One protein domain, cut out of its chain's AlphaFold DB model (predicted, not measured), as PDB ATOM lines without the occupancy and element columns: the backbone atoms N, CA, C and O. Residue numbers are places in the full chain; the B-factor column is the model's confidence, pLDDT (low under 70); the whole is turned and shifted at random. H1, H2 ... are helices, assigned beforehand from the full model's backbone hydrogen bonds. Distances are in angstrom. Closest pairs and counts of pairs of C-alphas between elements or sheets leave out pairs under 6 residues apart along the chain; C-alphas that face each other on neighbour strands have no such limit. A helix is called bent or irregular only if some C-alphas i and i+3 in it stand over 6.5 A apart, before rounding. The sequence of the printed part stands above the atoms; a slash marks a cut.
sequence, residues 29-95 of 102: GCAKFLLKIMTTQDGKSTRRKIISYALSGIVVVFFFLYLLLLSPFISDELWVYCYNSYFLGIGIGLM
ATOM      1  N   GLY A  29     -33.002  91.450 123.671       66.62
ATOM      2  CA  GLY A  29     -32.542  92.676 124.330       66.62
ATOM      3  C   GLY A  29     -31.368  92.402 125.271       66.62
ATOM      4  O   GLY A  29     -30.298  92.992 125.121       66.62
ATOM      5  N   CYS A  30     -31.530  91.429 126.167       67.12
ATOM      6  CA  CYS A  30     -30.497  90.957 127.083       67.12
ATOM      7  C   CYS A  30     -29.297  90.352 126.346       67.12
ATOM      8  O   CYS A  30     -28.172  90.583 126.762       67.12
ATOM      9  N   ALA A  31     -29.501  89.635 125.240       65.31
ATOM     10  CA  ALA A  31     -28.458  89.002 124.438       65.31
ATOM     11  C   ALA A  31     -27.661  90.033 123.636       65.31
ATOM     12  O   ALA A  31     -26.442  89.949 123.592       65.31
ATOM     13  N   LYS A  32     -28.310  91.046 123.048       68.81
ATOM     14  CA  LYS A  32     -27.612  92.187 122.432       68.81
ATOM     15  C   LYS A  32     -26.813  92.966 123.470       68.81
ATOM     16  O   LYS A  32     -25.691  93.375 123.190       68.81
ATOM     17  N   PHE A  33     -27.373  93.159 124.663       67.31
ATOM     18  CA  PHE A  33     -26.676  93.793 125.778       67.31
ATOM     19  C   PHE A  33     -25.479  92.953 126.259       67.31
ATOM     20  O   PHE A  33     -24.381  93.489 126.382       67.31
ATOM     21  N   LEU A  34     -25.661  91.639 126.426       64.62
ATOM     22  CA  LEU A  34     -24.616  90.647 126.711       64.62
ATOM     23  C   LEU A  34     -23.513  90.706 125.661       64.62
ATOM     24  O   LEU A  34     -22.353  90.872 126.013       64.62
ATOM     25  N   LEU A  35     -23.873  90.618 124.380       65.94
ATOM     26  CA  LEU A  35     -22.941  90.647 123.261       65.94
ATOM     27  C   LEU A  35     -22.150  91.954 123.270       65.94
ATOM     28  O   LEU A  35     -20.929  91.908 123.228       65.94
ATOM     29  N   LYS A  36     -22.825  93.099 123.438       69.06
ATOM     30  CA  LYS A  36     -22.179  94.410 123.571       69.06
ATOM     31  C   LYS A  36     -21.210  94.442 124.754       69.06
ATOM     32  O   LYS A  36     -20.113  94.968 124.613       69.06
ATOM     33  N   ILE A  37     -21.565  93.869 125.903       64.44
ATOM     34  CA  ILE A  37     -20.665  93.755 127.062       64.44
ATOM     35  C   ILE A  37     -19.483  92.822 126.773       64.44
ATOM     36  O   ILE A  37     -18.374  93.108 127.213       64.44
ATOM     37  N   MET A  38     -19.701  91.718 126.056       62.28
ATOM     38  CA  MET A  38     -18.661  90.744 125.718       62.28
ATOM     39  C   MET A  38     -17.679  91.281 124.673       62.28
ATOM     40  O   MET A  38     -16.494  90.983 124.775       62.28
ATOM     41  N   THR A  39     -18.148  92.073 123.703       66.12
ATOM     42  CA  THR A  39     -17.316  92.683 122.653       66.12
ATOM     43  C   THR A  39     -16.654  93.988 123.097       66.12
ATOM     44  O   THR A  39     -15.642  94.383 122.525       66.12
ATOM     45  N   THR A  40     -17.188  94.674 124.116       61.59
ATOM     46  CA  THR A  40     -16.586  95.900 124.666       61.59
ATOM     47  C   THR A  40     -15.518  95.554 125.714       61.59
ATOM     48  O   THR A  40     -15.771  95.586 126.915       61.59
ATOM     49  N   GLN A  41     -14.313  95.290 125.208       52.31
ATOM     50  CA  GLN A  41     -12.997  95.425 125.847       52.31
ATOM     51  C   GLN A  41     -12.491  94.438 126.922       52.31
ATOM     52  O   GLN A  41     -13.101  94.159 127.957       52.31
ATOM     53  N   ASP A  42     -11.244  94.049 126.639       55.56
ATOM     54  CA  ASP A  42     -10.106  93.686 127.483       55.56
ATOM     55  C   ASP A  42     -10.154  94.044 128.980       55.56
ATOM     56  O   ASP A  42     -10.531  95.131 129.422       55.56
ATOM     57  N   GLY A  43      -9.660  93.101 129.785       54.59
ATOM     58  CA  GLY A  43      -9.090  93.341 131.115       54.59
ATOM     59  C   GLY A  43     -10.045  93.350 132.316       54.59
ATOM     60  O   GLY A  43      -9.698  92.799 133.355       54.59
ATOM     61  N   LYS A  44     -11.265  93.898 132.218       56.56
ATOM     62  CA  LYS A  44     -12.214  94.015 133.368       56.56
ATOM     63  C   LYS A  44     -13.373  92.991 133.361       56.56
ATOM     64  O   LYS A  44     -14.361  93.151 134.081       56.56
ATOM     65  N   SER A  45     -13.272  91.940 132.535       58.47
ATOM     66  CA  SER A  45     -14.429  91.270 131.905       58.47
ATOM     67  C   SER A  45     -15.286  90.323 132.766       58.47
ATOM     68  O   SER A  45     -16.428  90.049 132.395       58.47
ATOM     69  N   THR A  46     -14.822  89.844 133.924       62.44
ATOM     70  CA  THR A  46     -15.553  88.786 134.653       62.44
ATOM     71  C   THR A  46     -16.806  89.304 135.368       62.44
ATOM     72  O   THR A  46     -17.882  88.732 135.211       62.44
ATOM     73  N   ARG A  47     -16.726  90.435 136.091       63.00
ATOM     74  CA  ARG A  47     -17.879  90.974 136.848       63.00
ATOM     75  C   ARG A  47     -19.050  91.368 135.946       63.00
ATOM     76  O   ARG A  47     -20.190  91.058 136.269       63.00
ATOM     77  N   ARG A  48     -18.792  92.024 134.808       63.62
ATOM     78  CA  ARG A  48     -19.863  92.448 133.885       63.62
ATOM     79  C   ARG A  48     -20.551  91.262 133.205       63.62
ATOM     80  O   ARG A  48     -21.770  91.287 133.071       63.62
ATOM     81  N   LYS A  49     -19.803  90.212 132.843       64.38
ATOM     82  CA  LYS A  49     -20.378  88.961 132.323       64.38
ATOM     83  C   LYS A  49     -21.282  88.299 133.363       64.38
ATOM     84  O   LYS A  49     -22.427  87.998 133.046       64.38
ATOM     85  N   ILE A  50     -20.816  88.163 134.609       70.81
ATOM     86  CA  ILE A  50     -21.607  87.590 135.714       70.81
ATOM     87  C   ILE A  50     -22.908  88.369 135.927       70.81
ATOM     88  O   ILE A  50     -23.972  87.762 135.967       70.81
ATOM     89  N   ILE A  51     -22.845  89.703 136.002       70.38
ATOM     90  CA  ILE A  51     -24.033  90.557 136.180       70.38
ATOM     91  C   ILE A  51     -25.039  90.342 135.043       70.38
ATOM     92  O   ILE A  51     -26.243  90.278 135.274       70.38
ATOM     93  N   SER A  52     -24.551  90.196 133.815       66.88
ATOM     94  CA  SER A  52     -25.406  90.037 132.648       66.88
ATOM     95  C   SER A  52     -26.052  88.645 132.559       66.88
ATOM     96  O   SER A  52     -27.223  88.544 132.190       66.88
ATOM     97  N   TYR A  53     -25.337  87.581 132.945       68.81
ATOM     98  CA  TYR A  53     -25.927  86.246 133.113       68.81
ATOM     99  C   TYR A  53     -26.931  86.215 134.270       68.81
ATOM    100  O   TYR A  53     -28.013  85.653 134.114       68.81
ATOM    101  N   ALA A  54     -26.616  86.867 135.393       74.75
ATOM    102  CA  ALA A  54     -27.517  86.977 136.537       74.75
ATOM    103  C   ALA A  54     -28.820  87.690 136.155       74.75
ATOM    104  O   ALA A  54     -29.893  87.177 136.444       74.75
ATOM    105  N   LEU A  55     -28.750  88.810 135.430       72.94
ATOM    106  CA  LEU A  55     -29.930  89.510 134.908       72.94
ATOM    107  C   LEU A  55     -30.779  88.626 133.987       72.94
ATOM    108  O   LEU A  55     -31.997  88.589 134.135       72.94
ATOM    109  N   SER A  56     -30.152  87.875 133.075       71.19
ATOM    110  CA  SER A  56     -30.881  86.928 132.222       71.19
ATOM    111  C   SER A  56     -31.562  85.824 133.037       71.19
ATOM    112  O   SER A  56     -32.698  85.462 132.738       71.19
ATOM    113  N   GLY A  57     -30.889  85.294 134.062       71.69
ATOM    114  CA  GLY A  57     -31.461  84.305 134.976       71.69
ATOM    115  C   GLY A  57     -32.630  84.870 135.781       71.69
ATOM    116  O   GLY A  57     -33.679  84.241 135.854       71.69
ATOM    117  N   ILE A  58     -32.493  86.091 136.306       78.44
ATOM    118  CA  ILE A  58     -33.548  86.796 137.048       78.44
ATOM    119  C   ILE A  58     -34.798  86.954 136.180       78.44
ATOM    120  O   ILE A  58     -35.889  86.643 136.645       78.44
ATOM    121  N   VAL A  59     -34.656  87.365 134.916       72.69
ATOM    122  CA  VAL A  59     -35.791  87.478 133.986       72.69
ATOM    123  C   VAL A  59     -36.508  86.133 133.829       72.69
ATOM    124  O   VAL A  59     -37.725  86.080 133.965       72.69
ATOM    125  N   VAL A  60     -35.770  85.044 133.587       71.94
ATOM    126  CA  VAL A  60     -36.350  83.692 133.451       71.94
ATOM    127  C   VAL A  60     -37.109  83.291 134.719       71.94
ATOM    128  O   VAL A  60     -38.243  82.820 134.640       71.94
ATOM    129  N   VAL A  61     -36.504  83.514 135.887       76.69
ATOM    130  CA  VAL A  61     -37.089  83.169 137.188       76.69
ATOM    131  C   VAL A  61     -38.346  83.990 137.469       76.69
ATOM    132  O   VAL A  61     -39.341  83.421 137.902       76.69
ATOM    133  N   PHE A  62     -38.353  85.292 137.173       76.38
ATOM    134  CA  PHE A  62     -39.521  86.158 137.380       76.38
ATOM    135  C   PHE A  62     -40.761  85.663 136.637       76.38
ATOM    136  O   PHE A  62     -41.863  85.677 137.183       76.38
ATOM    137  N   PHE A  63     -40.593  85.185 135.408       70.50
ATOM    138  CA  PHE A  63     -41.712  84.642 134.648       70.50
ATOM    139  C   PHE A  63     -42.182  83.279 135.164       70.50
ATOM    140  O   PHE A  63     -43.375  82.989 135.119       70.50
ATOM    141  N   PHE A  64     -41.279  82.464 135.709       73.00
ATOM    142  CA  PHE A  64     -41.659  81.217 136.372       73.00
ATOM    143  C   PHE A  64     -42.406  81.474 137.689       73.00
ATOM    144  O   PHE A  64     -43.402  80.816 137.985       73.00
ATOM    145  N   LEU A  65     -41.972  82.485 138.450       80.94
ATOM    146  CA  LEU A  65     -42.656  82.952 139.657       80.94
ATOM    147  C   LEU A  65     -44.065  83.465 139.348       80.94
ATOM    148  O   LEU A  65     -44.972  83.248 140.143       80.94
ATOM    149  N   TYR A  66     -44.274  84.082 138.183       77.31
ATOM    150  CA  TYR A  66     -45.603  84.514 137.757       77.31
ATOM    151  C   TYR A  66     -46.577  83.340 137.594       77.31
ATOM    152  O   TYR A  66     -47.730  83.444 138.003       77.31
ATOM    153  N   LEU A  67     -46.112  82.205 137.056       79.56
ATOM    154  CA  LEU A  67     -46.925  80.993 136.997       79.56
ATOM    155  C   LEU A  67     -47.234  80.489 138.411       79.56
ATOM    156  O   LEU A  67     -48.386  80.217 138.706       79.56
ATOM    157  N   LEU A  68     -46.240  80.445 139.304       83.88
ATOM    158  CA  LEU A  68     -46.407  80.034 140.707       83.88
ATOM    159  C   LEU A  68     -47.409  80.889 141.497       83.88
ATOM    160  O   LEU A  68     -48.048  80.360 142.396       83.88
ATOM    161  N   LEU A  69     -47.618  82.163 141.148       84.50
ATOM    162  CA  LEU A  69     -48.679  82.985 141.757       84.50
ATOM    163  C   LEU A  69     -50.090  82.425 141.511       84.50
ATOM    164  O   LEU A  69     -51.019  82.796 142.224       84.50
ATOM    165  N   LEU A  70     -50.259  81.537 140.526       79.75
ATOM    166  CA  LEU A  70     -51.521  80.853 140.243       79.75
ATOM    167  C   LEU A  70     -51.717  79.580 141.075       79.75
ATOM    168  O   LEU A  70     -52.838  79.074 141.120       79.75
ATOM    169  N   SER A  71     -50.674  79.075 141.747       81.81
ATOM    170  CA  SER A  71     -50.760  77.842 142.538       81.81
ATOM    171  C   SER A  71     -51.802  77.875 143.659       81.81
ATOM    172  O   SER A  71     -52.498  76.880 143.803       81.81
ATOM    173  N   PRO A  72     -52.040  78.980 144.402       85.44
ATOM    174  CA  PRO A  72     -53.097  78.982 145.414       85.44
ATOM    175  C   PRO A  72     -54.513  78.995 144.814       85.44
ATOM    176  O   PRO A  72     -55.488  78.800 145.539       85.44
ATOM    177  N   PHE A  73     -54.660  79.251 143.510       84.94
ATOM    178  CA  PHE A  73     -55.963  79.348 142.847       84.94
ATOM    179  C   PHE A  73     -56.370  78.066 142.117       84.94
ATOM    180  O   PHE A  73     -57.553  77.911 141.810       84.94
ATOM    181  N   ILE A  74     -55.423  77.168 141.850       84.50
ATOM    182  CA  ILE A  74     -55.607  75.931 141.087       84.50
ATOM    183  C   ILE A  74     -55.323  74.754 142.021       84.50
ATOM    184  O   ILE A  74     -54.335  74.772 142.745       84.50
ATOM    185  N   SER A  75     -56.182  73.737 142.017       85.31
ATOM    186  CA  SER A  75     -55.945  72.535 142.821       85.31
ATOM    187  C   SER A  75     -54.698  71.777 142.350       85.31
ATOM    188  O   SER A  75     -54.373  71.777 141.160       85.31
ATOM    189  N   ASP A  76     -54.023  71.076 143.265       84.12
ATOM    190  CA  ASP A  76     -52.814  70.302 142.947       84.12
ATOM    191  C   ASP A  76     -53.053  69.273 141.825       84.12
ATOM    192  O   ASP A  76     -52.204  69.079 140.954       84.12
ATOM    193  N   GLU A  77     -54.247  68.675 141.786       87.19
ATOM    194  CA  GLU A  77     -54.664  67.719 140.751       87.19
ATOM    195  C   GLU A  77     -54.760  68.357 139.358       87.19
ATOM    196  O   GLU A  77     -54.489  67.713 138.341       87.19
ATOM    197  N   LEU A  78     -55.130  69.639 139.298       88.19
ATOM    198  CA  LEU A  78     -55.311  70.380 138.052       88.19
ATOM    199  C   LEU A  78     -54.059  71.167 137.640       88.19
ATOM    200  O   LEU A  78     -53.943  71.604 136.488       88.19
ATOM    201  N   TRP A  79     -53.087  71.302 138.545       87.06
ATOM    202  CA  TRP A  79     -51.849  72.047 138.328       87.06
ATOM    203  C   TRP A  79     -51.035  71.519 137.147       87.06
ATOM    204  O   TRP A  79     -50.509  72.297 136.346       87.06
ATOM    205  N   VAL A  80     -50.997  70.195 136.976       89.75
ATOM    206  CA  VAL A  80     -50.286  69.544 135.866       89.75
ATOM    207  C   VAL A  80     -50.822  69.984 134.499       89.75
ATOM    208  O   VAL A  80     -50.046  70.180 133.562       89.75
ATOM    209  N   TYR A  81     -52.131  70.215 134.377       89.75
ATOM    210  CA  TYR A  81     -52.749  70.660 133.128       89.75
ATOM    211  C   TYR A  81     -52.440  72.128 132.844       89.75
ATOM    212  O   TYR A  81     -52.152  72.472 131.697       89.75
ATOM    213  N   CYS A  82     -52.433  72.975 133.878       89.00
ATOM    214  CA  CYS A  82     -51.982  74.363 133.768       89.00
ATOM    215  C   CYS A  82     -50.530  74.423 133.277       89.00
ATOM    216  O   CYS A  82     -50.228  75.091 132.287       89.00
ATOM    217  N   TYR A  83     -49.650  73.652 133.922       87.75
ATOM    218  CA  TYR A  83     -48.228  73.575 133.611       87.75
ATOM    219  C   TYR A  83     -47.977  73.076 132.182       87.75
ATOM    220  O   TYR A  83     -47.299  73.743 131.401       87.75
ATOM    221  N   ASN A  84     -48.569  71.947 131.792       90.50
ATOM    222  CA  ASN A  84     -48.390  71.393 130.448       90.50
ATOM    223  C   ASN A  84     -48.890  72.354 129.362       90.50
ATOM    224  O   ASN A  84     -48.203  72.583 128.364       90.50
ATOM    225  N   SER A  85     -50.057  72.964 129.580       91.88
ATOM    226  CA  SER A  85     -50.639  73.931 128.642       91.88
ATOM    227  C   SER A  85     -49.792  75.197 128.539       91.88
ATOM    228  O   SER A  85     -49.629  75.741 127.449       91.88
ATOM    229  N   TYR A  86     -49.194  75.632 129.649       90.25
ATOM    230  CA  TYR A  86     -48.240  76.734 129.676       90.25
ATOM    231  C   TYR A  86     -47.026  76.455 128.788       90.25
ATOM    232  O   TYR A  86     -46.761  77.237 127.877       90.25
ATOM    233  N   PHE A  87     -46.340  75.321 128.949       88.50
ATOM    234  CA  PHE A  87     -45.193  74.976 128.093       88.50
ATOM    235  C   PHE A  87     -45.562  74.842 126.614       88.50
ATOM    236  O   PHE A  87     -44.812  75.304 125.748       88.50
ATOM    237  N   LEU A  88     -46.734  74.276 126.317       92.38
ATOM    238  CA  LEU A  88     -47.264  74.242 124.956       92.38
ATOM    239  C   LEU A  88     -47.453  75.664 124.400       92.38
ATOM    240  O   LEU A  88     -46.999  75.964 123.296       92.38
ATOM    241  N   GLY A  89     -48.053  76.560 125.190       90.44
ATOM    242  CA  GLY A  89     -48.208  77.976 124.861       90.44
ATOM    243  C   GLY A  89     -46.872  78.652 124.548       90.44
ATOM    244  O   GLY A  89     -46.769  79.349 123.539       90.44
ATOM    245  N   ILE A  90     -45.826  78.394 125.343       87.44
ATOM    246  CA  ILE A  90     -44.468  78.909 125.085       87.44
ATOM    247  C   ILE A  90     -43.981  78.464 123.708       87.44
ATOM    248  O   ILE A  90     -43.537  79.299 122.914       87.44
ATOM    249  N   GLY A  91     -44.085  77.166 123.414       85.50
ATOM    250  CA  GLY A  91     -43.697  76.604 122.122       85.50
ATOM    251  C   GLY A  91     -44.409  77.296 120.959       85.50
ATOM    252  O   GLY A  91     -43.758  77.738 120.012       85.50
ATOM    253  N   ILE A  92     -45.727  77.483 121.071       89.50
ATOM    254  CA  ILE A  92     -46.548  78.183 120.073       89.50
ATOM    255  C   ILE A  92     -46.102  79.645 119.912       89.50
ATOM    256  O   ILE A  92     -45.918  80.115 118.786       89.50
ATOM    257  N   GLY A  93     -45.887  80.364 121.017       85.56
ATOM    258  CA  GLY A  93     -45.446  81.762 121.014       85.56
ATOM    259  C   GLY A  93     -44.085  81.962 120.344       85.56
ATOM    260  O   GLY A  93     -43.889  82.945 119.625       85.56
ATOM    261  N   LEU A  94     -43.172  81.001 120.516       83.00
ATOM    262  CA  LEU A  94     -41.871  80.979 119.846       83.00
ATOM    263  C   LEU A  94     -41.982  80.605 118.356       83.00
ATOM    264  O   LEU A  94     -41.290  81.197 117.525       83.00
ATOM    265  N   MET A  95     -42.840  79.643 117.999       83.00
ATOM    266  CA  MET A  95     -42.983  79.159 116.619       83.00
ATOM    267  C   MET A  95     -43.687  80.155 115.695       83.00
ATOM    268  O   MET A  95     -43.168  80.436 114.616       83.00
TER     269      MET A  95
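What this domain is: This is residues 29 to 95 of the 102 residues of an uncharacterized protein of Acinetobacter haemolyticus (UniProt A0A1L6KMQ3). One long helix, H2, makes the base of an open, extended shape: H1 folds back along its first half as a helical hairpin, and beyond its other end H3 turns back at a slant, its last residues 87 to 95 sticking out free. H1 and H3 lie over opposite ends of H2 with a gap between them. The printed part has 67 residues with three named helices, H1, H2 and H3 in that order, and no named strand; the class is all helix. The whole is extended, with a radius of gyration of the C-alphas of 17.3 A, and only just flat, spanning 53 by 27 by 12 A.

Where its parts are: H1 is residues 29 to 39, 15.3 A long, beginning at C-alpha 29 at (-32.542, 92.676, 124.330). H2 is residues 45 to 68, 35.0 A from C-alpha 45 at (-14.429, 91.270, 131.905) to C-alpha 68. H3 is residues 76 to 95, 29.5 A long, ending at C-alpha 95 at (-42.983, 79.159, 116.619). H3 is irregular, but only just: C-alphas 77 and 80 are 6.8 A apart.

How they stand to each other: H1 and H2 form a hairpin and touch, the closest C-alphas being those of Leu 34 and Ser 52, 6.0 A apart. They run opposite ways at a shallow tilt of 13 degrees. H2 touches H1 with residues 45 to 56 alone. H2 and H3 are near each other, their closest C-alphas 8.3 A apart. H1 and H3 are apart. Every O i to N i+4 pair is within hydrogen-bond range in H1 and H2; in H3 14 of 16 are.

The domain as a whole: The C-alphas of Asp 42 and Glu 77 are the two farthest apart, at 53.3 A. The printed part has no cut. The link from H1 to H2 is tight, and that from H2 to H3 is short. Residues 39 to 44 and 60 to 66 also stand free. The mean pLDDT of the printed part is 75.8; residues 29 to 49 and 52 to 53 are under 70.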